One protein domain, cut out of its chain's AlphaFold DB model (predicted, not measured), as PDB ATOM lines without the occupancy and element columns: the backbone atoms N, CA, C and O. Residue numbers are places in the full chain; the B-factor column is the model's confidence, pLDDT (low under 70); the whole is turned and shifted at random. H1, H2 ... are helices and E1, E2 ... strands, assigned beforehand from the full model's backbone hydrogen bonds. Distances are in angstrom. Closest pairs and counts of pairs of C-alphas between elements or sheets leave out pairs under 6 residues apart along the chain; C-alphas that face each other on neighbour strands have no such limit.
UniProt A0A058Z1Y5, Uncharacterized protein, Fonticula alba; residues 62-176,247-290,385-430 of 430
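What this domain is: This is residues 62 to 176, 247 to 290 and 385 to 430 of the 430 residues of an uncharacterized protein of Fonticula alba (UniProt A0A058Z1Y5). Three small antiparallel sheets follow one another from one end of the body to the other: the four-stranded E1, E2, E3, E10 at one end, E4, E9, E8 in the middle, and the short-stranded E5, E7, E6 with H3 at the far end. The long helix H1 crosses over one face of the middle sheet, while long stretches without named elements, residues 247 to 279 and 403 to 423, wind about the body, and the short H4 lies off to one side. The printed part has 205 residues, with elements in the order H1, H2, E1 to E5, H3, E6 to E10, H4; the class is mixed, helices and strands, with 98 residues in named elements, under half. The whole is compact, with a radius of gyration of the C-alphas of 16.8 A and spans of 45 by 44 by 39 A.

How they stand to each other: Begin with H1, residues 62 to 85, which is on the sheet of E4, residues 130 to 133, E9, residues 386 to 394, and E8, residues 280 to 288, at a height over the sheet of 7.6 A. These are two layers, a helix on one face of a sheet. H1 lies over E8, and only just not over E4, on which 2 of its C-alphas fall; it runs across the strands, at 65 degrees to E8 on the local plane. Its closest C-alphas to E8 are those of Gln 71 and Val 285, 6.4 A apart. In this sheet look for N 389 and O 285, 2.9 A apart, between E9 and E8, and N 131 and O 392, 2.8 A, between E4 and E9. H2, residues 90 to 94, is close to H1 but not clearly touching it, with the C-alphas of Gln 85 and Ala 93 at 7.5 A. Next come E1, residues 98 to 100, E2, residues 106 to 111, and E3, residues 117 to 125, a meander, each strand the antiparallel neighbour of the one before. E1 and E2 form a hairpin, with N 99 and O 107 at 2.8 A, and so do E2 and E3, with N 108 and O 120 at 2.9 A. E10, residues 398 to 402, is the edge strand beside E3, with N 398 and O 125 at 2.8 A. The closest C-alphas of E2 and E4 are those of Val 107 and Val 131, 7.0 A apart. Then E5, residues 137 to 139, H3, residues 141 to 150, and E6, residues 159 to 161, form a split strand-helix-strand unit, two strands running the same way with another between them, here E7, residues 167 to 169; its crossover is right-handed. N 137 and O 169 are 2.8 A apart between E5 and E7, and N 160 and O 168 are 2.8 A apart in the hairpin of E6 and E7. H3 stands up from this sheet, rising 51 degrees. The closest C-alphas of E5 and E9 are those of Val 138 and Pro 388, at 6.9 A. H4, residues 424 to 428, is apart from E8 and E9, for instance. In H1, H2, H3 and H4 every O i to N i+4 pair is within hydrogen-bond range.

Where its parts are: Find C-alpha 62 at (191.351, 212.269, 187.440); from there H1 runs 34.0 A to C-alpha 85 at (175.312, 184.937, 175.134). After H2 and E1, E2 spans 15.8 A and E3 20.4 A, with a bend of 65 degrees at residue 122. E4 and E5 are short, and H3 spans 14.3 A. Beyond E6 and E7, E8 spans 22.5 A and bends by 62 degrees at residue 284; E9 spans 23.2 A and bends by 57 degrees at residue 389. E10 spans 8.9 A, and H4 ends at C-alpha 428 at (206.579, 200.554, 196.577).

The domain as a whole: The two C-alphas farthest apart are those of Thr 89 and Gln 428, 48.0 A. Residues 177 to 246 are not printed, with 23.4 A between C-alphas 176 and 247, and residues 291 to 384 are not printed, with 8.4 A between C-alphas 290 and 385. Of the links printed whole, E10 to H4 is long, with 21 residues. Residues 148 to 153, of which 148 to 150 belong to H3, stand free. The mean pLDDT of the printed part is 74.5; 79 residues are under 70, among them residues 84 to 99, 247 to 261 and 408 to 430, the last being the chain's last residue.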
ATOM      1  N   PRO A  62     191.086 213.092 188.619       69.69
ATOM      2  CA  PRO A  62     191.351 212.269 187.440       69.69
ATOM      3  C   PRO A  62     191.268 210.756 187.700       69.69
ATOM      4  O   PRO A  62     190.645 210.044 186.912       69.69
ATOM      5  N   ALA A  63     191.822 210.256 188.810       58.81
ATOM      6  CA  ALA A  63     191.832 208.825 189.128       58.81
ATOM      7  C   ALA A  63     190.416 208.297 189.405       58.81
ATOM      8  O   ALA A  63     189.993 207.283 188.844       58.81
ATOM      9  N   PHE A  64     189.636 209.044 190.192       66.88
ATOM     10  CA  PHE A  64     188.235 208.714 190.459       66.88
ATOM     11  C   PHE A  64     187.385 208.718 189.176       66.88
ATOM     12  O   PHE A  64     186.566 207.822 188.954       66.88
ATOM     13  N   MET A  65     187.594 209.702 188.297       69.19
ATOM     14  CA  MET A  65     186.881 209.807 187.022       69.19
ATOM     15  C   MET A  65     187.226 208.656 186.070       69.19
ATOM     16  O   MET A  65     186.320 208.101 185.443       69.19
ATOM     17  N   MET A  66     188.498 208.246 186.002       63.03
ATOM     18  CA  MET A  66     188.913 207.058 185.248       63.03
ATOM     19  C   MET A  66     188.254 205.788 185.787       63.03
ATOM     20  O   MET A  66     187.734 205.001 185.001       63.03
ATOM     21  N   GLN A  67     188.196 205.609 187.110       67.62
ATOM     22  CA  GLN A  67     187.550 204.443 187.714       67.62
ATOM     23  C   GLN A  67     186.046 204.390 187.399       67.62
ATOM     24  O   GLN A  67     185.527 203.333 187.039       67.62
ATOM     25  N   MET A  68     185.343 205.523 187.471       72.19
ATOM     26  CA  MET A  68     183.921 205.604 187.114       72.19
ATOM     27  C   MET A  68     183.678 205.343 185.622       72.19
ATOM     28  O   MET A  68     182.712 204.664 185.258       72.19
ATOM     29  N   HIS A  69     184.553 205.854 184.751       70.69
ATOM     30  CA  HIS A  69     184.488 205.584 183.318       70.69
ATOM     31  C   HIS A  69     184.731 204.099 183.023       70.69
ATOM     32  O   HIS A  69     183.924 203.482 182.329       70.69
ATOM     33  N   ALA A  70     185.764 203.504 183.625       65.88
ATOM     34  CA  ALA A  70     186.061 202.082 183.511       65.88
ATOM     35  C   ALA A  70     184.878 201.228 183.986       65.88
ATOM     36  O   ALA A  70     184.430 200.351 183.255       65.88
ATOM     37  N   GLN A  71     184.281 201.534 185.144       74.94
ATOM     38  CA  GLN A  71     183.085 200.834 185.623       74.94
ATOM     39  C   GLN A  71     181.922 200.922 184.634       74.94
ATOM     40  O   GLN A  71     181.264 199.917 184.361       74.94
ATOM     41  N   ARG A  72     181.664 202.104 184.067       80.25
ATOM     42  CA  ARG A  72     180.607 202.280 183.067       80.25
ATOM     43  C   ARG A  72     180.883 201.457 181.809       80.25
ATOM     44  O   ARG A  72     179.990 200.738 181.365       80.25
ATOM     45  N   VAL A  73     182.091 201.543 181.253       73.94
ATOM     46  CA  VAL A  73     182.494 200.797 180.051       73.94
ATOM     47  C   VAL A  73     182.407 199.295 180.304       73.94
ATOM     48  O   VAL A  73     181.818 198.581 179.492       73.94
ATOM     49  N   VAL A  74     182.887 198.829 181.461       75.44
ATOM     50  CA  VAL A  74     182.807 197.422 181.866       75.44
ATOM     51  C   VAL A  74     181.358 196.959 181.914       75.44
ATOM     52  O   VAL A  74     181.019 195.943 181.313       75.44
ATOM     53  N   LEU A  75     180.474 197.711 182.571       78.94
ATOM     54  CA  LEU A  75     179.060 197.354 182.671       78.94
ATOM     55  C   LEU A  75     178.357 197.378 181.308       78.94
ATOM     56  O   LEU A  75     177.522 196.517 181.035       78.94
ATOM     57  N   GLU A  76     178.685 198.329 180.431       80.75
ATOM     58  CA  GLU A  76     178.120 198.406 179.081       80.75
ATOM     59  C   GLU A  76     178.583 197.246 178.189       80.75
ATOM     60  O   GLU A  76     177.773 196.681 177.443       80.75
ATOM     61  N   GLN A  77     179.865 196.882 178.255       77.19
ATOM     62  CA  GLN A  77     180.423 195.744 177.528       77.19
ATOM     63  C   GLN A  77     179.892 194.421 178.075       77.19
ATOM     64  O   GLN A  77     179.428 193.591 177.298       77.19
ATOM     65  N   LEU A  78     179.834 194.263 179.397       73.81
ATOM     66  CA  LEU A  78     179.267 193.084 180.039       73.81
ATOM     67  C   LEU A  78     177.781 192.929 179.708       73.81
ATOM     68  O   LEU A  78     177.321 191.836 179.396       73.81
ATOM     69  N   ALA A  79     177.018 194.023 179.691       77.19
ATOM     70  CA  ALA A  79     175.621 193.978 179.281       77.19
ATOM     71  C   ALA A  79     175.467 193.585 177.802       77.19
ATOM     72  O   ALA A  79     174.501 192.903 177.459       77.19
ATOM     73  N   ARG A  80     176.381 194.012 176.916       76.00
ATOM     74  CA  ARG A  80     176.415 193.553 175.515       76.00
ATOM     75  C   ARG A  80     176.772 192.072 175.422       76.00
ATOM     76  O   ARG A  80     176.096 191.358 174.694       76.00
ATOM     77  N   PHE A  81     177.764 191.624 176.184       69.19
ATOM     78  CA  PHE A  81     178.178 190.228 176.258       69.19
ATOM     79  C   PHE A  81     177.036 189.330 176.741       69.19
ATOM     80  O   PHE A  81     176.672 188.397 176.040       69.19
ATOM     81  N   ILE A  82     176.391 189.662 177.864       68.94
ATOM     82  CA  ILE A  82     175.244 188.909 178.399       68.94
ATOM     83  C   ILE A  82     174.126 188.808 177.352       68.94
ATOM     84  O   ILE A  82     173.559 187.739 177.154       68.94
ATOM     85  N   ARG A  83     173.834 189.901 176.630       71.69
ATOM     86  CA  ARG A  83     172.848 189.876 175.536       71.69
ATOM     87  C   ARG A  83     173.279 189.008 174.357       71.69
ATOM     88  O   ARG A  83     172.415 188.450 173.700       71.69
ATOM     89  N   HIS A  84     174.572 188.946 174.052       68.62
ATOM     90  CA  HIS A  84     175.085 188.110 172.973       68.62
ATOM     91  C   HIS A  84     175.070 186.627 173.358       68.62
ATOM     92  O   HIS A  84     174.655 185.797 172.558       68.62
ATOM     93  N   GLN A  85     175.415 186.297 174.602       64.38
ATOM     94  CA  GLN A  85     175.312 184.937 175.134       64.38
ATOM     95  C   GLN A  85     173.868 184.416 175.093       64.38
ATOM     96  O   GLN A  85     173.650 183.275 174.710       64.38
ATOM     97  N   ASP A  86     172.872 185.274 175.356       66.38
ATOM     98  CA  ASP A  86     171.448 184.931 175.188       66.38
ATOM     99  C   ASP A  86     171.074 184.540 173.737       66.38
ATOM    100  O   ASP A  86     169.999 183.984 173.512       66.38
ATOM    101  N   THR A  87     171.913 184.867 172.747       67.31
ATOM    102  CA  THR A  87     171.685 184.528 171.330       67.31
ATOM    103  C   THR A  87     172.423 183.275 170.862       67.31
ATOM    104  O   THR A  87     172.145 182.808 169.759       67.31
ATOM    105  N   LEU A  88     173.337 182.728 171.669       63.12
ATOM    106  CA  LEU A  88     174.065 181.499 171.347       63.12
ATOM    107  C   LEU A  88     173.212 180.270 171.690       63.12
ATOM    108  O   LEU A  88     172.449 180.276 172.659       63.12
ATOM    109  N   THR A  89     173.322 179.201 170.901       66.69
ATOM    110  CA  THR A  89     172.679 177.924 171.246       66.69
ATOM    111  C   THR A  89     173.402 177.265 172.426       66.69
ATOM    112  O   THR A  89     174.591 177.491 172.640       66.69
ATOM    113  N   SER A  90     172.717 176.397 173.179       54.41
ATOM    114  CA  SER A  90     173.330 175.650 174.292       54.41
ATOM    115  C   SER A  90     174.551 174.820 173.869       54.41
ATOM    116  O   SER A  90     175.416 174.548 174.691       54.41
ATOM    117  N   GLU A  91     174.630 174.433 172.594       54.81
ATOM    118  CA  GLU A  91     175.750 173.691 172.004       54.81
ATOM    119  C   GLU A  91     176.953 174.612 171.716       54.81
ATOM    120  O   GLU A  91     178.083 174.252 172.026       54.81
ATOM    121  N   GLN A  92     176.710 175.845 171.250       58.91
ATOM    122  CA  GLN A  92     177.737 176.886 171.072       58.91
ATOM    123  C   GLN A  92     178.261 177.441 172.405       58.91
ATOM    124  O   GLN A  92     179.404 177.869 172.489       58.91
ATOM    125  N   ALA A  93     177.434 177.444 173.454       53.41
ATOM    126  CA  ALA A  93     177.832 177.911 174.783       53.41
ATOM    127  C   ALA A  93     178.620 176.861 175.593       53.41
ATOM    128  O   ALA A  93     179.347 177.227 176.512       53.41
ATOM    129  N   ALA A  94     178.451 175.565 175.295       50.69
ATOM    130  CA  ALA A  94     179.023 174.467 176.080       50.69
ATOM    131  C   ALA A  94     180.292 173.843 175.475       50.69
ATOM    132  O   ALA A  94     181.025 173.173 176.200       50.69
ATOM    133  N   ALA A  95     180.533 174.011 174.172       49.41
ATOM    134  CA  ALA A  95     181.633 173.337 173.481       49.41
ATOM    135  C   ALA A  95     182.979 174.060 173.604       49.41
ATOM    136  O   ALA A  95     184.022 173.410 173.567       49.41
ATOM    137  N   ASP A  96     182.970 175.374 173.801       51.53
ATOM    138  CA  ASP A  96     184.174 176.151 173.594       51.53
ATOM    139  C   ASP A  96     184.612 176.803 174.902       51.53
ATOM    140  O   ASP A  96     183.910 177.630 175.484       51.53
ATOM    141  N   HIS A  97     185.825 176.483 175.349       61.66
ATOM    142  CA  HIS A  97     186.582 177.268 176.327       61.66
ATOM    143  C   HIS A  97     186.918 178.674 175.775       61.66
ATOM    144  O   HIS A  97     188.023 179.159 175.972       61.66
ATOM    145  N   VAL A  98     185.991 179.305 175.050       62.72
ATOM    146  CA  VAL A  98     186.170 180.449 174.164       62.72
ATOM    147  C   VAL A  98     185.038 181.446 174.414       62.72
ATOM    148  O   VAL A  98     183.854 181.121 174.314       62.72
ATOM    149  N   ALA A  99     185.377 182.693 174.738       64.31
ATOM    150  CA  ALA A  99     184.393 183.766 174.904       64.31
ATOM    151  C   ALA A  99     184.232 184.559 173.641       64.31
ATOM    152  O   ALA A  99     185.137 185.295 173.301       64.31
ATOM    153  N   HIS A 100     183.057 184.546 173.023       70.38
ATOM    154  CA  HIS A 100     182.771 185.482 171.941       70.38
ATOM    155  C   HIS A 100     182.402 186.862 172.479       70.38
ATOM    156  O   HIS A 100     181.390 187.033 173.173       70.38
ATOM    157  N   PHE A 101     183.205 187.864 172.120       73.81
ATOM    158  CA  PHE A 101     182.915 189.251 172.443       73.81
ATOM    159  C   PHE A 101     182.250 189.982 171.276       73.81
ATOM    160  O   PHE A 101     182.631 189.791 170.120       73.81
ATOM    161  N   PRO A 102     181.335 190.933 171.560       62.41
ATOM    162  CA  PRO A 102     180.711 191.791 170.547       62.41
ATOM    163  C   PRO A 102     181.682 192.692 169.749       62.41
ATOM    164  O   PRO A 102     181.222 193.545 168.996       62.41
ATOM    165  N   GLY A 103     182.998 192.554 169.943       68.19
ATOM    166  CA  GLY A 103     184.063 193.257 169.223       68.19
ATOM    167  C   GLY A 103     184.827 192.391 168.217       68.19
ATOM    168  O   GLY A 103     185.756 192.895 167.602       68.19
ATOM    169  N   GLY A 104     184.447 191.120 168.034       85.06
ATOM    170  CA  GLY A 104     185.089 190.231 167.058       85.06
ATOM    171  C   GLY A 104     186.363 189.544 167.551       85.06
ATOM    172  O   GLY A 104     187.061 188.942 166.741       85.06
ATOM    173  N   PHE A 105     186.650 189.609 168.853       91.50
ATOM    174  CA  PHE A 105     187.690 188.802 169.483       91.50
ATOM    175  C   PHE A 105     187.084 187.696 170.339       91.50
ATOM    176  O   PHE A 105     185.922 187.775 170.766       91.50
ATOM    177  N   THR A 106     187.897 186.679 170.597       90.94
ATOM    178  CA  THR A 106     187.614 185.650 171.575       90.94
ATOM    179  C   THR A 106     188.669 185.554 172.655       90.94
ATOM    180  O   THR A 106     189.775 186.059 172.495       90.94
ATOM    181  N   VAL A 107     188.302 184.953 173.784       91.12
ATOM    182  CA  VAL A 107     189.239 184.675 174.876       91.12
ATOM    183  C   VAL A 107     189.209 183.199 175.181       91.12
ATOM    184  O   VAL A 107     188.127 182.674 175.423       91.12
ATOM    185  N   GLU A 108     190.368 182.557 175.163       92.38
ATOM    186  CA  GLU A 108     190.500 181.116 175.340       92.38
ATOM    187  C   GLU A 108     191.638 180.737 176.282       92.38
ATOM    188  O   GLU A 108     192.522 181.545 176.571       92.38
ATOM    189  N   LEU A 109     191.594 179.504 176.780       91.00
ATOM    190  CA  LEU A 109     192.700 178.906 177.520       91.00
ATOM    191  C   LEU A 109     193.560 178.084 176.567       91.00
ATOM    192  O   LEU A 109     193.039 177.229 175.854       91.00
ATOM    193  N   ASP A 110     194.867 178.310 176.599       92.62
ATOM    194  CA  ASP A 110     195.838 177.565 175.793       92.62
ATOM    195  C   ASP A 110     197.144 177.378 176.584       92.62
ATOM    196  O   ASP A 110     197.300 177.883 177.703       92.62
ATOM    197  N   HIS A 111     198.081 176.613 176.036       93.88
ATOM    198  CA  HIS A 111     199.381 176.395 176.647       93.88
ATOM    199  C   HIS A 111     200.201 177.691 176.667       93.88
ATOM    200  O   HIS A 111     200.549 178.242 175.622       93.88
ATOM    201  N   SER A 112     200.549 178.153 177.869       90.94
ATOM    202  CA  SER A 112     201.446 179.291 178.047       90.94
ATOM    203  C   SER A 112     202.904 178.834 177.956       90.94
ATOM    204  O   SER A 112     203.291 177.900 178.669       90.94
ATOM    205  N   PRO A 113     203.753 179.512 177.162       86.88
ATOM    206  CA  PRO A 113     205.194 179.282 177.180       86.88
ATOM    207  C   PRO A 113     205.842 179.706 178.506       86.88
ATOM    208  O   PRO A 113     206.973 179.310 178.779       86.88
ATOM    209  N   VAL A 114     205.151 180.521 179.311       83.94
ATOM    210  CA  VAL A 114     205.643 181.016 180.600       83.94
ATOM    211  C   VAL A 114     205.225 180.060 181.714       83.94
ATOM    212  O   VAL A 114     206.075 179.554 182.446       83.94
ATOM    213  N   HIS A 115     203.924 179.763 181.814       81.69
ATOM    214  CA  HIS A 115     203.372 178.961 182.906       81.69
ATOM    215  C   HIS A 115     202.171 178.118 182.476       81.69
ATOM    216  O   HIS A 115     201.044 178.595 182.483       81.69
ATOM    217  N   GLY A 116     202.397 176.831 182.192       89.50
ATOM    218  CA  GLY A 116     201.335 175.822 182.091       89.50
ATOM    219  C   GLY A 116     200.177 176.231 181.175       89.50
ATOM    220  O   GLY A 116     200.285 176.110 179.957       89.50
ATOM    221  N   THR A 117     199.078 176.691 181.774       90.50
ATOM    222  CA  THR A 117     197.904 177.229 181.077       90.50
ATOM    223  C   THR A 117     197.888 178.750 181.191       90.50
ATOM    224  O   THR A 117     197.998 179.282 182.292       90.50
ATOM    225  N   GLY A 118     197.707 179.439 180.066       92.75
ATOM    226  CA  GLY A 118     197.515 180.885 180.006       92.75
ATOM    227  C   GLY A 118     196.179 181.257 179.382       92.75
ATOM    228  O   GLY A 118     195.450 180.407 178.863       92.75
ATOM    229  N   VAL A 119     195.867 182.549 179.422       93.81
ATOM    230  CA  VAL A 119     194.691 183.115 178.757       93.81
ATOM    231  C   VAL A 119     195.143 183.827 177.494       93.81
ATOM    232  O   VAL A 119     196.059 184.642 177.539       93.81
ATOM    233  N   PHE A 120     194.478 183.553 176.381       94.94
ATOM    234  CA  PHE A 120     194.808 184.098 175.073       94.94
ATOM    235  C   PHE A 120     193.630 184.876 174.516       94.94
ATOM    236  O   PHE A 120     192.486 184.431 174.592       94.94
ATOM    237  N   VAL A 121     193.915 186.034 173.932       95.31
ATOM    238  CA  VAL A 121     192.969 186.761 173.086       95.31
ATOM    239  C   VAL A 121     193.197 186.320 171.649       95.31
ATOM    240  O   VAL A 121     194.323 186.389 171.168       95.31
ATOM    241  N   ARG A 122     192.141 185.905 170.944       95.00
ATOM    242  CA  ARG A 122     192.156 185.678 169.489       95.00
ATOM    243  C   ARG A 122     191.331 186.739 168.786       95.00
ATOM    244  O   ARG A 122     190.261 187.103 169.255       95.00
ATOM    245  N   GLY A 123     191.793 187.230 167.650       94.88
ATOM    246  CA  GLY A 123     191.259 188.427 167.017       94.88
ATOM    247  C   GLY A 123     191.751 189.704 167.698       94.88
ATOM    248  O   GLY A 123     192.746 189.701 168.419       94.88
ATOM    249  N   PHE A 124     191.059 190.813 167.438       94.62
ATOM    250  CA  PHE A 124     191.483 192.148 167.858       94.62
ATOM    251  C   PHE A 124     190.625 192.675 169.013       94.62
ATOM    252  O   PHE A 124     189.426 192.910 168.843       94.62
ATOM    253  N   ALA A 125     191.240 192.897 170.174       94.19
ATOM    254  CA  ALA A 125     190.600 193.562 171.305       94.19
ATOM    255  C   ALA A 125     191.218 194.959 171.487       94.19
ATOM    256  O   ALA A 125     192.373 195.055 171.900       94.19
ATOM    257  N   PRO A 126     190.491 196.053 171.197       93.44
ATOM    258  CA  PRO A 126     191.040 197.395 171.364       93.44
ATOM    259  C   PRO A 126     191.296 197.716 172.840       93.44
ATOM    260  O   PRO A 126     190.616 197.179 173.727       93.44
ATOM    261  N   ALA A 127     192.206 198.654 173.097       92.88
ATOM    262  CA  ALA A 127     192.441 199.204 174.429       92.88
ATOM    263  C   ALA A 127     191.118 199.628 175.102       92.88
ATOM    264  O   ALA A 127     190.235 200.227 174.482       92.88
ATOM    265  N   GLY A 128     190.958 199.297 176.386       89.38
ATOM    266  CA  GLY A 128     189.720 199.514 177.142       89.38
ATOM    267  C   GLY A 128     188.673 198.399 177.007       89.38
ATOM    268  O   GLY A 128     187.583 198.504 177.580       89.38
ATOM    269  N   SER A 129     188.961 197.320 176.274       91.19
ATOM    270  CA  SER A 129     188.094 196.135 176.223       91.19
ATOM    271  C   SER A 129     188.174 195.327 177.515       91.19
ATOM    272  O   SER A 129     189.258 195.028 177.997       91.19
ATOM    273  N   VAL A 130     187.032 194.926 178.069       91.12
ATOM    274  CA  VAL A 130     186.939 193.900 179.108       91.12
ATOM    275  C   VAL A 130     187.246 192.570 178.459       91.12
ATOM    276  O   VAL A 130     186.500 192.120 177.593       91.12
ATOM    277  N   VAL A 131     188.330 191.952 178.897       91.81
ATOM    278  CA  VAL A 131     188.822 190.702 178.329       91.81
ATOM    279  C   VAL A 131     188.307 189.513 179.123       91.81
ATOM    280  O   VAL A 131     187.888 188.512 178.561       91.81
ATOM    281  N   THR A 132     188.291 189.602 180.449       91.88
ATOM    282  CA  THR A 132     187.805 188.505 181.290       91.88
ATOM    283  C   THR A 132     187.420 189.017 182.677       91.88
ATOM    284  O   THR A 132     187.696 190.164 183.035       91.88
ATOM    285  N   LEU A 133     186.736 188.190 183.454       91.25
ATOM    286  CA  LEU A 133     186.384 188.408 184.852       91.25
ATOM    287  C   LEU A 133     187.153 187.413 185.730       91.25
ATOM    288  O   LEU A 133     187.488 186.302 185.317       91.25
ATOM    289  N   HIS A 134     187.416 187.799 186.972       89.94
ATOM    290  CA  HIS A 134     187.967 186.894 187.968       89.94
ATOM    291  C   HIS A 134     186.827 186.065 188.577       89.94
ATOM    292  O   HIS A 134     185.977 186.628 189.287       89.94
ATOM    293  N   PRO A 135     186.744 184.753 188.297       87.62
ATOM    294  CA  PRO A 135     185.717 183.922 188.904       87.62
ATOM    295  C   PRO A 135     186.020 183.697 190.388       87.62
ATOM    296  O   PRO A 135     187.159 183.827 190.827       87.62
ATOM    297  N   GLY A 136     185.007 183.305 191.155       87.19
ATOM    298  CA  GLY A 136     185.228 182.797 192.504       87.19
ATOM    299  C   GLY A 136     184.129 183.113 193.505       87.19
ATOM    300  O   GLY A 136     183.145 183.797 193.212       87.19
ATOM    301  N   ILE A 137     184.311 182.580 194.710       86.38
ATOM    302  CA  ILE A 137     183.473 182.858 195.874       86.38
ATOM    303  C   ILE A 137     183.971 184.145 196.524       86.38
ATOM    304  O   ILE A 137     185.170 184.316 196.729       86.38
ATOM    305  N   VAL A 138     183.046 185.044 196.860       88.56
ATOM    306  CA  VAL A 138     183.379 186.313 197.509       88.56
ATOM    307  C   VAL A 138     183.237 186.173 199.017       88.56
ATOM    308  O   VAL A 138     182.160 185.869 199.534       88.56
ATOM    309  N   PHE A 139     184.320 186.461 199.725       86.94
ATOM    310  CA  PHE A 139     184.385 186.479 201.174       86.94
ATOM    311  C   PHE A 139     184.548 187.905 201.692       86.94
ATOM    312  O   PHE A 139     185.318 188.709 201.166       86.94
ATOM    313  N   THR A 140     183.847 188.210 202.781       88.31
ATOM    314  CA  THR A 140     184.162 189.387 203.595       88.31
ATOM    315  C   THR A 140     185.474 189.149 204.352       88.31
ATOM    316  O   THR A 140     185.789 187.995 204.657       88.31
ATOM    317  N   PRO A 141     186.227 190.197 204.740       83.56
ATOM    318  CA  PRO A 141     187.474 190.030 205.491       83.56
ATOM    319  C   PRO A 141     187.334 189.174 206.760       83.56
ATOM    320  O   PRO A 141     188.219 188.391 207.096       83.56
ATOM    321  N   SER A 142     186.225 189.323 207.491       80.88
ATOM    322  CA  SER A 142     185.964 188.577 208.728       80.88
ATOM    323  C   SER A 142     185.693 187.097 208.466       80.88
ATOM    324  O   SER A 142     186.231 186.240 209.173       80.88
ATOM    325  N   LEU A 143     184.901 186.795 207.436       82.75
ATOM    326  CA  LEU A 143     184.635 185.423 207.023       82.75
ATOM    327  C   LEU A 143     185.907 184.774 206.479       82.75
ATOM    328  O   LEU A 143     186.229 183.655 206.860       82.75
ATOM    329  N   PHE A 144     186.668 185.501 205.663       82.50
ATOM    330  CA  PHE A 144     187.919 185.022 205.096       82.50
ATOM    331  C   PHE A 144     188.949 184.673 206.177       82.50
ATOM    332  O   PHE A 144     189.483 183.570 206.157       82.50
ATOM    333  N   ARG A 145     189.159 185.536 207.182       81.69
ATOM    334  CA  ARG A 145     190.043 185.228 208.325       81.69
ATOM    335  C   ARG A 145     189.597 183.982 209.088       81.69
ATOM    336  O   ARG A 145     190.423 183.151 209.444       81.69
ATOM    337  N   THR A 146     188.290 183.837 209.307       80.06
ATOM    338  CA  THR A 146     187.718 182.640 209.945       80.06
ATOM    339  C   THR A 146     187.946 181.387 209.092       80.06
ATOM    340  O   THR A 146     188.247 180.321 209.612       80.06
ATOM    341  N   LEU A 147     187.836 181.491 207.769       77.31
ATOM    342  CA  LEU A 147     188.080 180.363 206.871       77.31
ATOM    343  C   LEU A 147     189.562 180.017 206.751       77.31
ATOM    344  O   LEU A 147     189.884 178.837 206.691       77.31
ATOM    345  N   GLN A 148     190.464 180.998 206.773       72.44
ATOM    346  CA  GLN A 148     191.907 180.750 206.773       72.44
ATOM    347  C   GLN A 148     192.346 179.933 207.993       72.44
ATOM    348  O   GLN A 148     193.179 179.042 207.856       72.44
ATOM    349  N   THR A 149     191.759 180.184 209.166       73.06
ATOM    350  CA  THR A 149     192.066 179.400 210.372       73.06
ATOM    351  C   THR A 149     191.468 177.993 210.325       73.06
ATOM    352  O   THR A 149     192.047 177.071 210.895       73.06
ATOM    353  N   MET A 150     190.341 177.801 209.630       57.12
ATOM    354  CA  MET A 150     189.662 176.500 209.521       57.12
ATOM    355  C   MET A 150     190.116 175.654 208.322       57.12
ATOM    356  O   MET A 150     189.939 174.437 208.327       57.12
ATOM    357  N   ARG A 151     190.682 176.272 207.281       62.84
ATOM    358  CA  ARG A 151     191.020 175.625 206.008       62.84
ATOM    359  C   ARG A 151     192.422 176.041 205.540       62.84
ATOM    360  O   ARG A 151     192.545 176.796 204.575       62.84
ATOM    361  N   PRO A 152     193.493 175.489 206.140       58.84
ATOM    362  CA  PRO A 152     194.865 175.724 205.677       58.84
ATOM    363  C   PRO A 152     195.142 175.186 204.256       58.84
ATOM    364  O   PRO A 152     196.187 175.469 203.691       58.84
ATOM    365  N   LEU A 153     194.202 174.438 203.660       54.09
ATOM    366  CA  LEU A 153     194.308 173.830 202.326       54.09
ATOM    367  C   LEU A 153     193.797 174.719 201.178       54.09
ATOM    368  O   LEU A 153     193.641 174.230 200.062       54.09
ATOM    369  N   MET A 154     193.452 175.985 201.429       63.19
ATOM    370  CA  MET A 154     193.053 176.877 200.336       63.19
ATOM    371  C   MET A 154     194.283 177.318 199.555       63.19
ATOM    372  O   MET A 154     195.157 177.957 200.147       63.19
ATOM    373  N   ASP A 155     194.299 177.040 198.252       66.81
ATOM    374  CA  ASP A 155     195.393 177.414 197.360       66.81
ATOM    375  C   ASP A 155     195.675 178.925 197.485       66.81
ATOM    376  O   ASP A 155     194.764 179.741 197.287       66.81
ATOM    377  N   PRO A 156     196.883 179.333 197.916       65.94
ATOM    378  CA  PRO A 156     197.237 180.742 198.004       65.94
ATOM    379  C   PRO A 156     197.174 181.450 196.644       65.94
ATOM    380  O   PRO A 156     196.854 182.635 196.621       65.94
ATOM    381  N   HIS A 157     197.389 180.736 195.537       66.69
ATOM    382  CA  HIS A 157     197.448 181.296 194.186       66.69
ATOM    383  C   HIS A 157     196.071 181.588 193.580       66.69
ATOM    384  O   HIS A 157     195.969 182.311 192.595       66.69
ATOM    385  N   CYS A 158     194.992 181.080 194.179       75.69
ATOM    386  CA  CYS A 158     193.629 181.294 193.691       75.69
ATOM    387  C   CYS A 158     192.878 182.401 194.443       75.69
ATOM    388  O   CYS A 158     191.648 182.438 194.402       75.69
ATOM    389  N   LYS A 159     193.577 183.267 195.180       83.19
ATOM    390  CA  LYS A 159     192.962 184.323 195.994       83.19
ATOM    391  C   LYS A 159     193.286 185.686 195.411       83.19
ATOM    392  O   LYS A 159     194.443 185.992 195.152       83.19
ATOM    393  N   LEU A 160     192.265 186.524 195.287       85.81
ATOM    394  CA  LEU A 160     192.405 187.896 194.823       85.81
ATOM    395  C   LEU A 160     191.713 188.849 195.794       85.81
ATOM    396  O   LEU A 160     190.499 188.777 196.001       85.81
ATOM    397  N   ALA A 161     192.481 189.759 196.385       85.00
ATOM    398  CA  ALA A 161     191.929 190.852 197.172       85.00
ATOM    399  C   ALA A 161     191.397 191.955 196.245       85.00
ATOM    400  O   ALA A 161     192.023 192.322 195.252       85.00
ATOM    401  N   ARG A 162     190.226 192.496 196.573       87.69
ATOM    402  CA  ARG A 162     189.649 193.678 195.927       87.69
ATOM    403  C   ARG A 162     190.014 194.943 196.694       87.69
ATOM    404  O   ARG A 162     190.249 194.909 197.900       87.69
ATOM    405  N   ALA A 163     189.910 196.082 196.012       80.94
ATOM    406  CA  ALA A 163     190.126 197.398 196.614       80.94
ATOM    407  C   ALA A 163     189.161 197.706 197.780       80.94
ATOM    408  O   ALA A 163     189.486 198.481 198.671       80.94
ATOM    409  N   ASP A 164     187.978 197.081 197.810       82.25
ATOM    410  CA  ASP A 164     187.003 197.203 198.903       82.25
ATOM    411  C   ASP A 164     187.196 196.159 200.021       82.25
ATOM    412  O   ASP A 164     186.291 195.923 200.821       82.25
ATOM    413  N   SER A 165     188.382 195.543 200.092       85.06
ATOM    414  CA  SER A 165     188.771 194.512 201.067       85.06
ATOM    415  C   SER A 165     188.024 193.178 200.954       85.06
ATOM    416  O   SER A 165     188.259 192.273 201.756       85.06
ATOM    417  N   LEU A 166     187.123 193.012 199.985       87.38
ATOM    418  CA  LEU A 166     186.542 191.700 199.705       87.38
ATOM    419  C   LEU A 166     187.604 190.779 199.101       87.38
ATOM    420  O   LEU A 166     188.464 191.225 198.344       87.38
ATOM    421  N   VAL A 167     187.526 189.488 199.407       87.12
ATOM    422  CA  VAL A 167     188.444 188.480 198.862       87.12
ATOM    423  C   VAL A 167     187.670 187.566 197.930       87.12
ATOM    424  O   VAL A 167     186.654 187.005 198.329       87.12
ATOM    425  N   ILE A 168     188.137 187.427 196.694       88.88
ATOM    426  CA  ILE A 168     187.618 186.462 195.727       88.88
ATOM    427  C   ILE A 168     188.508 185.226 195.769       88.88
ATOM    428  O   ILE A 168     189.730 185.340 195.809       88.88
ATOM    429  N   GLU A 169     187.893 184.053 195.765       86.06
ATOM    430  CA  GLU A 169     188.593 182.779 195.827       86.06
ATOM    431  C   GLU A 169     188.137 181.851 194.701       86.06
ATOM    432  O   GLU A 169     186.952 181.521 194.595       86.06
ATOM    433  N   ALA A 170     189.079 181.456 193.850       84.81
ATOM    434  CA  ALA A 170     188.820 180.742 192.608       84.81
ATOM    435  C   ALA A 170     189.098 179.226 192.674       84.81
ATOM    436  O   ALA A 170     188.711 178.517 191.745       84.81
ATOM    437  N   SER A 171     189.702 178.679 193.742       75.38
ATOM    438  CA  SER A 171     190.146 177.272 193.776       75.38
ATOM    439  C   SER A 171     188.981 176.280 193.769       75.38
ATOM    440  O   SER A 171     189.154 175.124 193.395       75.38
ATOM    441  N   GLY A 172     187.796 176.697 194.225       65.25
ATOM    442  CA  GLY A 172     186.578 175.881 194.204       65.25
ATOM    443  C   GLY A 172     185.742 176.019 192.931       65.25
ATOM    444  O   GLY A 172     184.701 175.373 192.818       65.25
ATOM    445  N   TYR A 173     186.150 176.889 192.007       56.53
ATOM    446  CA  TYR A 173     185.328 177.276 190.867       56.53
ATOM    447  C   TYR A 173     185.501 176.361 189.645       56.53
ATOM    448  O   TYR A 173     184.635 176.333 188.773       56.53
ATOM    449  N   PHE A 174     186.563 175.551 189.613       51.97
ATOM    450  CA  PHE A 174     186.783 174.567 188.557       51.97
ATOM    451  C   PHE A 174     186.742 173.139 189.090       51.97
ATOM    452  O   PHE A 174     187.295 172.849 190.154       51.97
ATOM    453  N   PRO A 175     186.158 172.204 188.323       40.53
ATOM    454  CA  PRO A 175     186.335 170.788 188.552       40.53
ATOM    455  C   PRO A 175     187.735 170.397 188.061       40.53
ATOM    456  O   PRO A 175     187.885 169.691 187.073       40.53
ATOM    457  N   SER A 176     188.789 170.780 188.785       37.50
ATOM    458  CA  SER A 176     190.108 170.133 188.655       37.50
ATOM    459  C   SER A 176     190.076 168.657 189.094       37.50
ATOM    460  O   SER A 176     191.070 167.940 189.034       37.50
ATOM    461  N   LEU A 247     177.708 179.296 207.120       37.38
ATOM    462  CA  LEU A 247     178.629 180.220 206.435       37.38
ATOM    463  C   LEU A 247     177.885 181.218 205.528       37.38
ATOM    464  O   LEU A 247     177.296 180.838 204.516       37.38
ATOM    465  N   ASP A 248     177.959 182.502 205.893       39.53
ATOM    466  CA  ASP A 248     177.413 183.665 205.171       39.53
ATOM    467  C   ASP A 248     178.280 184.044 203.945       39.53
ATOM    468  O   ASP A 248     178.822 185.146 203.853       39.53
ATOM    469  N   GLY A 249     178.459 183.115 203.003       41.03
ATOM    470  CA  GLY A 249     179.095 183.390 201.710       41.03
ATOM    471  C   GLY A 249     178.067 183.808 200.656       41.03
ATOM    472  O   GLY A 249     177.045 183.141 200.489       41.03
ATOM    473  N   VAL A 250     178.333 184.884 199.906       44.53
ATOM    474  CA  VAL A 250     177.580 185.166 198.673       44.53
ATOM    475  C   VAL A 250     178.184 184.303 197.575       44.53
ATOM    476  O   VAL A 250     179.273 184.577 197.071       44.53
ATOM    477  N   TYR A 251     177.478 183.236 197.218       43.12
ATOM    478  CA  TYR A 251     177.857 182.390 196.099       43.12
ATOM    479  C   TYR A 251     177.641 183.161 194.794       43.12
ATOM    480  O   TYR A 251     176.509 183.508 194.447       43.12
ATOM    481  N   ALA A 252     178.716 183.392 194.039       39.66
ATOM    482  CA  ALA A 252     178.576 183.546 192.600       39.66
ATOM    483  C   ALA A 252     177.938 182.234 192.091       39.66
ATOM    484  O   ALA A 252     178.427 181.163 192.460       39.66
ATOM    485  N   PRO A 253     176.801 182.265 191.367       34.28
ATOM    486  CA  PRO A 253     176.069 181.055 191.021       34.28
ATOM    487  C   PRO A 253     176.993 180.006 190.396       34.28
ATOM    488  O   PRO A 253     177.768 180.317 189.495       34.28
ATOM    489  N   GLN A 254     176.848 178.751 190.831       37.06
ATOM    490  CA  GLN A 254     177.548 177.570 190.298       37.06
ATOM    491  C   GLN A 254     177.244 177.290 188.808       37.06
ATOM    492  O   GLN A 254     177.720 176.301 188.270       37.06
ATOM    493  N   ASN A 255     176.481 178.168 188.141       34.94
ATOM    494  CA  ASN A 255     176.212 178.176 186.699       34.94
ATOM    495  C   ASN A 255     177.022 179.237 185.928       34.94
ATOM    496  O   ASN A 255     176.872 179.359 184.718       34.94
ATOM    497  N   ILE A 256     177.897 179.994 186.596       38.09
ATOM    498  CA  ILE A 256     178.918 180.795 185.916       38.09
ATOM    499  C   ILE A 256     180.140 179.948 185.417       38.09
ATOM    500  O   ILE A 256     180.840 180.464 184.546       38.09
ATOM    501  N   PRO A 257     180.389 178.652 185.772       34.28
ATOM    502  CA  PRO A 257     181.499 177.874 185.200       34.28
ATOM    503  C   PRO A 257     181.298 177.447 183.731       34.28
ATOM    504  O   PRO A 257     181.954 176.533 183.252       34.28
ATOM    505  N   ALA A 258     180.446 178.147 182.985       42.78
ATOM    506  CA  ALA A 258     180.423 178.124 181.526       42.78
ATOM    507  C   ALA A 258     180.260 179.532 180.932       42.78
ATOM    508  O   ALA A 258     179.925 179.671 179.762       42.78
ATOM    509  N   THR A 259     180.455 180.605 181.716       52.03
ATOM    510  CA  THR A 259     180.620 181.921 181.097       52.03
ATOM    511  C   THR A 259     182.083 182.046 180.720       52.03
ATOM    512  O   THR A 259     182.942 182.005 181.605       52.03
ATOM    513  N   PRO A 260     182.401 182.238 179.444       52.34
ATOM    514  CA  PRO A 260     183.786 182.261 179.004       52.34
ATOM    515  C   PRO A 260     184.537 183.552 179.418       52.34
ATOM    516  O   PRO A 260     185.650 183.827 178.998       52.34
ATOM    517  N   LEU A 261     183.943 184.345 180.316       63.22
ATOM    518  CA  LEU A 261     184.616 185.399 181.068       63.22
ATOM    519  C   LEU A 261     185.288 184.877 182.344       63.22
ATOM    520  O   LEU A 261     185.839 185.672 183.079       63.22
ATOM    521  N   GLY A 262     185.215 183.592 182.686       77.00
ATOM    522  CA  GLY A 262     185.758 183.059 183.943       77.00
ATOM    523  C   GLY A 262     187.262 182.766 183.932       77.00
ATOM    524  O   GLY A 262     187.698 181.874 184.652       77.00
ATOM    525  N   PHE A 263     188.064 183.443 183.112       83.38
ATOM    526  CA  PHE A 263     189.469 183.065 182.893       83.38
ATOM    527  C   PHE A 263     190.474 183.899 183.680       83.38
ATOM    528  O   PHE A 263     191.653 183.577 183.692       83.38
ATOM    529  N   GLY A 264     190.028 184.922 184.409       82.50
ATOM    530  CA  GLY A 264     190.923 185.864 185.079       82.50
ATOM    531  C   GLY A 264     191.894 185.275 186.110       82.50
ATOM    532  O   GLY A 264     192.879 185.918 186.442       82.50
ATOM    533  N   HIS A 265     191.639 184.072 186.620       84.69
ATOM    534  CA  HIS A 265     192.529 183.373 187.556       84.69
ATOM    535  C   HIS A 265     193.615 182.528 186.857       84.69
ATOM    536  O   HIS A 265     194.512 182.039 187.532       84.69
ATOM    537  N   PHE A 266     193.535 182.363 185.530       87.12
ATOM    538  CA  PHE A 266     194.570 181.745 184.687       87.12
ATOM    539  C   PHE A 266     195.488 182.784 184.033       87.12
ATOM    540  O   PHE A 266     196.326 182.434 183.205       87.12
ATOM    541  N   LEU A 267     195.296 184.073 184.328       89.88
ATOM    542  CA  LEU A 267     196.188 185.097 183.804       89.88
ATOM    543  C   LEU A 267     197.591 184.846 184.344       89.88
ATOM    544  O   LEU A 267     197.769 184.482 185.503       89.88
ATOM    545  N   ASN A 268     198.600 185.040 183.517       90.19
ATOM    546  CA  ASN A 268     199.973 184.899 183.968       90.19
ATOM    547  C   ASN A 268     200.563 186.269 184.270       90.19
ATOM    548  O   ASN A 268     200.097 187.297 183.771       90.19
ATOM    549  N   HIS A 269     201.600 186.277 185.098       87.88
ATOM    550  CA  HIS A 269     202.463 187.441 185.200       87.88
ATOM    551  C   HIS A 269     203.310 187.545 183.924       87.88
ATOM    552  O   HIS A 269     203.729 186.500 183.410       87.88
ATOM    553  N   PRO A 270     203.587 188.750 183.385       87.75
ATOM    554  CA  PRO A 270     204.513 188.855 182.265       87.75
ATOM    555  C   PRO A 270     205.906 188.333 182.671       87.75
ATOM    556  O   PRO A 270     206.361 188.601 183.788       87.75
ATOM    557  N   PRO A 271     206.617 187.607 181.787       85.31
ATOM    558  CA  PRO A 271     207.990 187.214 182.063       85.31
ATOM    559  C   PRO A 271     208.893 188.449 182.182       85.31
ATOM    560  O   PRO A 271     208.628 189.499 181.591       85.31
ATOM    561  N   ALA A 272     209.988 188.324 182.934       81.19
ATOM    562  CA  ALA A 272     210.955 189.402 183.118       81.19
ATOM    563  C   ALA A 272     211.421 189.980 181.770       81.19
ATOM    564  O   ALA A 272     211.961 189.264 180.927       81.19
ATOM    565  N   GLY A 273     211.216 191.284 181.565       79.19
ATOM    566  CA  GLY A 273     211.612 191.966 180.331       79.19
ATOM    567  C   GLY A 273     210.749 191.645 179.104       79.19
ATOM    568  O   GLY A 273     211.167 191.957 177.988       79.19
ATOM    569  N   ALA A 274     209.567 191.043 179.281       79.19
ATOM    570  CA  ALA A 274     208.636 190.799 178.187       79.19
ATOM    571  C   ALA A 274     208.314 192.106 177.437       79.19
ATOM    572  O   ALA A 274     207.861 193.079 178.056       79.19
ATOM    573  N   PRO A 275     208.515 192.156 176.109       74.69
ATOM    574  CA  PRO A 275     208.130 193.318 175.328       74.69
ATOM    575  C   PRO A 275     206.608 193.489 175.401       74.69
ATOM    576  O   PRO A 275     205.856 192.599 175.018       74.69
ATOM    577  N   GLY A 276     206.158 194.640 175.904       76.69
ATOM    578  CA  GLY A 276     204.735 194.989 175.988       76.69
ATOM    579  C   GLY A 276     204.126 194.965 177.391       76.69
ATOM    580  O   GLY A 276     203.003 195.451 177.527       76.69
ATOM    581  N   GLY A 277     204.854 194.486 178.410       84.94
ATOM    582  CA  GLY A 277     204.431 194.550 179.815       84.94
ATOM    583  C   GLY A 277     203.066 193.892 180.097       84.94
ATOM    584  O   GLY A 277     202.620 193.042 179.322       84.94
ATOM    585  N   PRO A 278     202.391 194.260 181.200       88.38
ATOM    586  CA  PRO A 278     201.035 193.804 181.476       88.38
ATOM    587  C   PRO A 278     200.070 194.342 180.418       88.38
ATOM    588  O   PRO A 278     199.952 195.550 180.187       88.38
ATOM    589  N   SER A 279     199.365 193.422 179.772       93.31
ATOM    590  CA  SER A 279     198.438 193.724 178.685       93.31
ATOM    591  C   SER A 279     197.000 193.923 179.171       93.31
ATOM    592  O   SER A 279     196.165 194.464 178.441       93.31
ATOM    593  N   VAL A 280     196.717 193.566 180.429       93.38
ATOM    594  CA  VAL A 280     195.452 193.857 181.110       93.38
ATOM    595  C   VAL A 280     195.666 194.443 182.508       93.38
ATOM    596  O   VAL A 280     196.633 194.122 183.195       93.38
ATOM    597  N   ALA A 281     194.718 195.273 182.950       91.00
ATOM    598  CA  ALA A 281     194.663 195.842 184.294       91.00
ATOM    599  C   ALA A 281     193.390 195.390 185.040       91.00
ATOM    600  O   ALA A 281     192.310 195.353 184.434       91.00
ATOM    601  N   PRO A 282     193.479 195.052 186.341       91.88
ATOM    602  CA  PRO A 282     192.330 194.637 187.138       91.88
ATOM    603  C   PRO A 282     191.492 195.833 187.619       91.88
ATOM    604  O   PRO A 282     192.005 196.799 188.177       91.88
ATOM    605  N   PHE A 283     190.171 195.738 187.487       88.75
ATOM    606  CA  PHE A 283     189.208 196.717 187.989       88.75
ATOM    607  C   PHE A 283     188.175 196.057 188.893       88.75
ATOM    608  O   PHE A 283     187.489 195.110 188.511       88.75
ATOM    609  N   THR A 284     188.004 196.603 190.095       89.50
ATOM    610  CA  THR A 284     186.967 196.155 191.028       89.50
ATOM    611  C   THR A 284     185.587 196.582 190.522       89.50
ATOM    612  O   THR A 284     185.300 197.778 190.401       89.50
ATOM    613  N   VAL A 285     184.710 195.612 190.245       89.12
ATOM    614  CA  VAL A 285     183.361 195.864 189.719       89.12
ATOM    615  C   VAL A 285     182.288 195.084 190.473       89.12
ATOM    616  O   VAL A 285     182.538 194.032 191.058       89.12
ATOM    617  N   ASN A 286     181.067 195.613 190.464       88.25
ATOM    618  CA  ASN A 286     179.888 194.959 191.024       88.25
ATOM    619  C   ASN A 286     178.936 194.639 189.875       88.25
ATOM    620  O   ASN A 286     178.282 195.526 189.326       88.25
ATOM    621  N   VAL A 287     178.892 193.369 189.483       83.38
ATOM    622  CA  VAL A 287     178.086 192.901 188.357       83.38
ATOM    623  C   VAL A 287     176.651 192.694 188.830       83.38
ATOM    624  O   VAL A 287     176.432 191.873 189.716       83.38
ATOM    625  N   PRO A 288     175.647 193.391 188.283       79.50
ATOM    626  CA  PRO A 288     174.264 193.158 188.672       79.50
ATOM    627  C   PRO A 288     173.843 191.731 188.318       79.50
ATOM    628  O   PRO A 288     173.968 191.301 187.171       79.50
ATOM    629  N   LEU A 289     173.307 191.004 189.297       70.50
ATOM    630  CA  LEU A 289     172.643 189.734 189.046       70.50
ATOM    631  C   LEU A 289     171.382 190.018 188.243       70.50
ATOM    632  O   LEU A 289     170.497 190.769 188.665       70.50
ATOM    633  N   ARG A 290     171.291 189.395 187.068       62.44
ATOM    634  CA  ARG A 290     170.046 189.376 186.309       62.44
ATOM    635  C   ARG A 290     168.990 188.741 187.213       62.44
ATOM    636  O   ARG A 290     169.177 187.619 187.678       62.44
ATOM    637  N   PRO A 385     170.623 192.712 193.665       77.19
ATOM    638  CA  PRO A 385     171.792 191.977 194.119       77.19
ATOM    639  C   PRO A 385     172.899 192.097 193.060       77.19
ATOM    640  O   PRO A 385     172.648 191.944 191.867       77.19
ATOM    641  N   THR A 386     174.117 192.427 193.479       82.44
ATOM    642  CA  THR A 386     175.299 192.492 192.608       82.44
ATOM    643  C   THR A 386     176.328 191.468 193.072       82.44
ATOM    644  O   THR A 386     176.488 191.300 194.278       82.44
ATOM    645  N   ILE A 387     177.049 190.827 192.153       84.19
ATOM    646  CA  ILE A 387     178.222 190.001 192.448       84.19
ATOM    647  C   ILE A 387     179.466 190.892 192.407       84.19
ATOM    648  O   ILE A 387     179.795 191.434 191.345       84.19
ATOM    649  N   PRO A 388     180.184 191.030 193.526       89.25
ATOM    650  CA  PRO A 388     181.519 191.599 193.525       89.25
ATOM    651  C   PRO A 388     182.480 190.698 192.719       89.25
ATOM    652  O   PRO A 388     182.659 189.536 193.053       89.25
ATOM    653  N   THR A 389     183.108 191.202 191.656       91.38
ATOM    654  CA  THR A 389     184.204 190.525 190.933       91.38
ATOM    655  C   THR A 389     185.298 191.520 190.495       91.38
ATOM    656  O   THR A 389     185.179 192.726 190.725       91.38
ATOM    657  N   VAL A 390     186.385 191.035 189.900       91.38
ATOM    658  CA  VAL A 390     187.403 191.857 189.236       91.38
ATOM    659  C   VAL A 390     187.268 191.666 187.731       91.38
ATOM    660  O   VAL A 390     187.185 190.539 187.260       91.38
ATOM    661  N   ALA A 391     187.218 192.760 186.976       91.44
ATOM    662  CA  ALA A 391     187.254 192.744 185.520       91.44
ATOM    663  C   ALA A 391     188.659 193.095 185.035       91.44
ATOM    664  O   ALA A 391     189.230 194.080 185.491       91.44
ATOM    665  N   TYR A 392     189.189 192.326 184.095       92.88
ATOM    666  CA  TYR A 392     190.474 192.598 183.465       92.88
ATOM    667  C   TYR A 392     190.243 193.353 182.166       92.88
ATOM    668  O   TYR A 392     189.533 192.872 181.279       92.88
ATOM    669  N   VAL A 393     190.804 194.555 182.085       91.50
ATOM    670  CA  VAL A 393     190.604 195.483 180.971       91.50
ATOM    671  C   VAL A 393     191.912 195.648 180.212       91.50
ATOM    672  O   VAL A 393     192.940 195.916 180.826       91.50
ATOM    673  N   ALA A 394     191.867 195.505 178.889       93.50
ATOM    674  CA  ALA A 394     193.007 195.687 178.000       93.50
ATOM    675  C   ALA A 394     193.609 197.092 178.161       93.50
ATOM    676  O   ALA A 394     192.901 198.093 178.028       93.50
ATOM    677  N   THR A 395     194.908 197.175 178.446       91.69
ATOM    678  CA  THR A 395     195.639 198.448 178.618       91.69
ATOM    679  C   THR A 395     196.145 199.015 177.294       91.69
ATOM    680  O   THR A 395     196.425 200.208 177.186       91.69
ATOM    681  N   ARG A 396     196.223 198.161 176.273       93.56
ATOM    682  CA  ARG A 396     196.608 198.459 174.895       93.56
ATOM    683  C   ARG A 396     195.757 197.631 173.939       93.56
ATOM    684  O   ARG A 396     194.990 196.777 174.377       93.56
ATOM    685  N   ASP A 397     195.911 197.876 172.647       94.88
ATOM    686  CA  ASP A 397     195.347 196.991 171.636       94.88
ATOM    687  C   ASP A 397     195.996 195.604 171.750       94.88
ATOM    688  O   ASP A 397     197.222 195.491 171.892       94.88
ATOM    689  N   LEU A 398     195.156 194.569 171.729       95.50
ATOM    690  CA  LEU A 398     195.548 193.168 171.818       95.50
ATOM    691  C   LEU A 398     195.231 192.456 170.512       95.50
ATOM    692  O   LEU A 398     194.153 192.665 169.942       95.50
ATOM    693  N   GLN A 399     196.143 191.597 170.067       96.19
ATOM    694  CA  GLN A 399     195.942 190.823 168.849       96.19
ATOM    695  C   GLN A 399     196.601 189.448 168.920       96.19
ATOM    696  O   GLN A 399     197.824 189.353 168.912       96.19
ATOM    697  N   ASP A 400     195.774 188.398 168.910       95.50
ATOM    698  CA  ASP A 400     196.213 186.999 168.774       95.50
ATOM    699  C   ASP A 400     197.361 186.604 169.727       95.50
ATOM    700  O   ASP A 400     198.318 185.934 169.332       95.50
ATOM    701  N   GLU A 401     197.274 187.015 170.993       95.38
ATOM    702  CA  GLU A 401     198.366 186.920 171.969       95.38
ATOM    703  C   GLU A 401     197.909 186.448 173.356       95.38
ATOM    704  O   GLU A 401     196.733 186.549 173.717       95.38
ATOM    705  N   GLU A 402     198.861 185.938 174.144       95.25
ATOM    706  CA  GLU A 402     198.657 185.688 175.572       95.25
ATOM    707  C   GLU A 402     198.502 187.018 176.309       95.25
ATOM    708  O   GLU A 402     199.222 187.987 176.051       95.25
ATOM    709  N   ILE A 403     197.568 187.058 177.250       94.88
ATOM    710  CA  ILE A 403     197.366 188.222 178.096       94.88
ATOM    711  C   ILE A 403     197.989 188.025 179.469       94.88
ATOM    712  O   ILE A 403     197.837 186.991 180.121       94.88
ATOM    713  N   PHE A 404     198.657 189.078 179.919       93.75
ATOM    714  CA  PHE A 404     199.384 189.103 181.169       93.75
ATOM    715  C   PHE A 404     198.822 190.185 182.070       93.75
ATOM    716  O   PHE A 404     198.519 191.295 181.619       93.75
ATOM    717  N   VAL A 405     198.719 189.865 183.352       91.69
ATOM    718  CA  VAL A 405     198.350 190.823 184.383       91.69
ATOM    719  C   VAL A 405     199.538 191.054 185.297       91.69
ATOM    720  O   VAL A 405     200.230 190.119 185.694       91.69
ATOM    721  N   ASP A 406     199.752 192.316 185.649       82.50
ATOM    722  CA  ASP A 406     200.610 192.638 186.776       82.50
ATOM    723  C   ASP A 406     199.827 192.374 188.062       82.50
ATOM    724  O   ASP A 406     198.955 193.146 188.479       82.50
ATOM    725  N   TYR A 407     200.095 191.211 188.642       72.69
ATOM    726  CA  TYR A 407     199.779 190.936 190.026       72.69
ATOM    727  C   TYR A 407     200.752 191.752 190.856       72.69
ATOM    728  O   TYR A 407     201.750 191.190 191.283       72.69
ATOM    729  N   ALA A 408     200.507 193.043 191.072       63.16
ATOM    730  CA  ALA A 408     201.214 193.764 192.122       63.16
ATOM    731  C   ALA A 408     200.887 193.042 193.440       63.16
ATOM    732  O   ALA A 408     199.846 193.259 194.065       63.16
ATOM    733  N   LEU A 409     201.703 192.035 193.744       52.22
ATOM    734  CA  LEU A 409     201.621 191.195 194.915       52.22
ATOM    735  C   LEU A 409     201.992 192.105 196.069       52.22
ATOM    736  O   LEU A 409     202.901 192.922 195.949       52.22
ATOM    737  N   ASP A 410     201.245 191.979 197.160       48.09
ATOM    738  CA  ASP A 410     201.495 192.708 198.394       48.09
ATOM    739  C   ASP A 410     202.999 192.660 198.719       48.09
ATOM    740  O   ASP A 410     203.560 191.606 199.048       48.09
ATOM    741  N   VAL A 411     203.639 193.824 198.571       43.16
ATOM    742  CA  VAL A 411     205.086 194.073 198.679       43.16
ATOM    743  C   VAL A 411     205.654 193.698 200.046       43.16
ATOM    744  O   VAL A 411     206.868 193.674 200.242       43.16
ATOM    745  N   SER A 412     204.781 193.431 201.019       46.97
ATOM    746  CA  SER A 412     205.162 193.007 202.364       46.97
ATOM    747  C   SER A 412     205.636 191.551 202.456       46.97
ATOM    748  O   SER A 412     206.130 191.147 203.511       46.97
ATOM    749  N   SER A 413     205.518 190.765 201.380       54.97
ATOM    750  CA  SER A 413     206.011 189.384 201.314       54.97
ATOM    751  C   SER A 413     207.213 189.242 200.378       54.97
ATOM    752  O   SER A 413     207.291 189.928 199.362       54.97
ATOM    753  N   ASP A 414     208.154 188.350 200.721       62.59
ATOM    754  CA  ASP A 414     209.248 187.975 199.818       62.59
ATOM    755  C   ASP A 414     208.649 187.534 198.475       62.59
ATOM    756  O   ASP A 414     207.872 186.573 198.415       62.59
ATOM    757  N   LEU A 415     208.973 188.266 197.405       60.31
ATOM    758  CA  LEU A 415     208.459 187.975 196.072       60.31
ATOM    759  C   LEU A 415     208.906 186.563 195.654       60.31
ATOM    760  O   LEU A 415     210.076 186.219 195.838       60.31
ATOM    761  N   PRO A 416     208.013 185.730 195.094       58.94
ATOM    762  CA  PRO A 416     208.400 184.411 194.610       58.94
ATOM    763  C   PRO A 416     209.499 184.500 193.540       58.94
ATOM    764  O   PRO A 416     209.448 185.390 192.699       58.94
ATOM    765  N   ASP A 417     210.415 183.525 193.482       61.06
ATOM    766  CA  ASP A 417     211.529 183.500 192.506       61.06
ATOM    767  C   ASP A 417     211.084 183.591 191.030       61.06
ATOM    768  O   ASP A 417     211.871 183.943 190.151       61.06
ATOM    769  N   TRP A 418     209.830 183.237 190.736       60.59
ATOM    770  CA  TRP A 418     209.242 183.298 189.395       60.59
ATOM    771  C   TRP A 418     208.610 184.657 189.058       60.59
ATOM    772  O   TRP A 418     208.274 184.901 187.901       60.59
ATOM    773  N   TYR A 419     208.434 185.536 190.043       57.91
ATOM    774  CA  TYR A 419     207.839 186.851 189.872       57.91
ATOM    775  C   TYR A 419     208.943 187.893 189.683       57.91
ATOM    776  O   TYR A 419     209.890 187.977 190.461       57.91
ATOM    777  N   THR A 420     208.840 188.695 188.626       63.31
ATOM    778  CA  THR A 420     209.733 189.837 188.415       63.31
ATOM    779  C   THR A 420     208.892 191.099 188.321       63.31
ATOM    780  O   THR A 420     208.120 191.196 187.367       63.31
ATOM    781  N   PRO A 421     209.073 192.059 189.246       61.69
ATOM    782  CA  PRO A 421     208.383 193.340 189.232       61.69
ATOM    783  C   PRO A 421     208.369 193.978 187.850       61.69
ATOM    784  O   PRO A 421     209.426 194.145 187.232       61.69
ATOM    785  N   VAL A 422     207.195 194.395 187.375       58.91
ATOM    786  CA  VAL A 422     207.116 195.206 186.148       58.91
ATOM    787  C   VAL A 422     207.772 196.569 186.391       58.91
ATOM    788  O   VAL A 422     208.443 197.106 185.509       58.91
ATOM    789  N   SER A 423     207.632 197.115 187.605       66.12
ATOM    790  CA  SER A 423     208.378 198.292 188.053       66.12
ATOM    791  C   SER A 423     208.573 198.290 189.571       66.12
ATOM    792  O   SER A 423     207.612 198.134 190.317       66.12
ATOM    793  N   GLN A 424     209.803 198.541 190.034       62.31
ATOM    794  CA  GLN A 424     210.095 198.666 191.472       62.31
ATOM    795  C   GLN A 424     209.349 199.836 192.131       62.31
ATOM    796  O   GLN A 424     209.005 199.771 193.306       62.31
ATOM    797  N   GLU A 425     209.111 200.920 191.388       58.91
ATOM    798  CA  GLU A 425     208.446 202.126 191.897       58.91
ATOM    799  C   GLU A 425     206.928 201.933 192.027       58.91
ATOM    800  O   GLU A 425     206.336 202.373 193.010       58.91
ATOM    801  N   GLY A 426     206.305 201.222 191.077       56.25
ATOM    802  CA  GLY A 426     204.887 200.873 191.142       56.25
ATOM    803  C   GLY A 426     204.568 199.933 192.301       56.25
ATOM    804  O   GLY A 426     203.510 200.067 192.900       56.25
ATOM    805  N   GLU A 427     205.493 199.047 192.663       58.56
ATOM    806  CA  GLU A 427     205.340 198.160 193.816       58.56
ATOM    807  C   GLU A 427     205.448 198.890 195.151       58.56
ATOM    808  O   GLU A 427     204.612 198.681 196.012       58.56
ATOM    809  N   GLN A 428     206.412 199.801 195.323       54.59
ATOM    810  CA  GLN A 428     206.579 200.554 196.577       54.59
ATOM    811  C   GLN A 428     205.422 201.519 196.891       54.59
ATOM    812  O   GLN A 428     205.349 202.047 198.002       54.59
ATOM    813  N   ALA A 429     204.565 201.805 195.907       49.25
ATOM    814  CA  ALA A 429     203.451 202.738 196.035       49.25
ATOM    815  C   ALA A 429     202.168 202.113 196.622       49.25
ATOM    816  O   ALA A 429     201.265 202.866 197.000       49.25
ATOM    817  N   TRP A 430     202.085 200.780 196.689       42.56
ATOM    818  CA  TRP A 430     200.977 200.026 197.294       42.56
ATOM    819  C   TRP A 430     201.366 199.487 198.669       42.56
ATOM    820  O   TRP A 430     200.442 199.379 199.512       42.56
TER     821      TRP A 430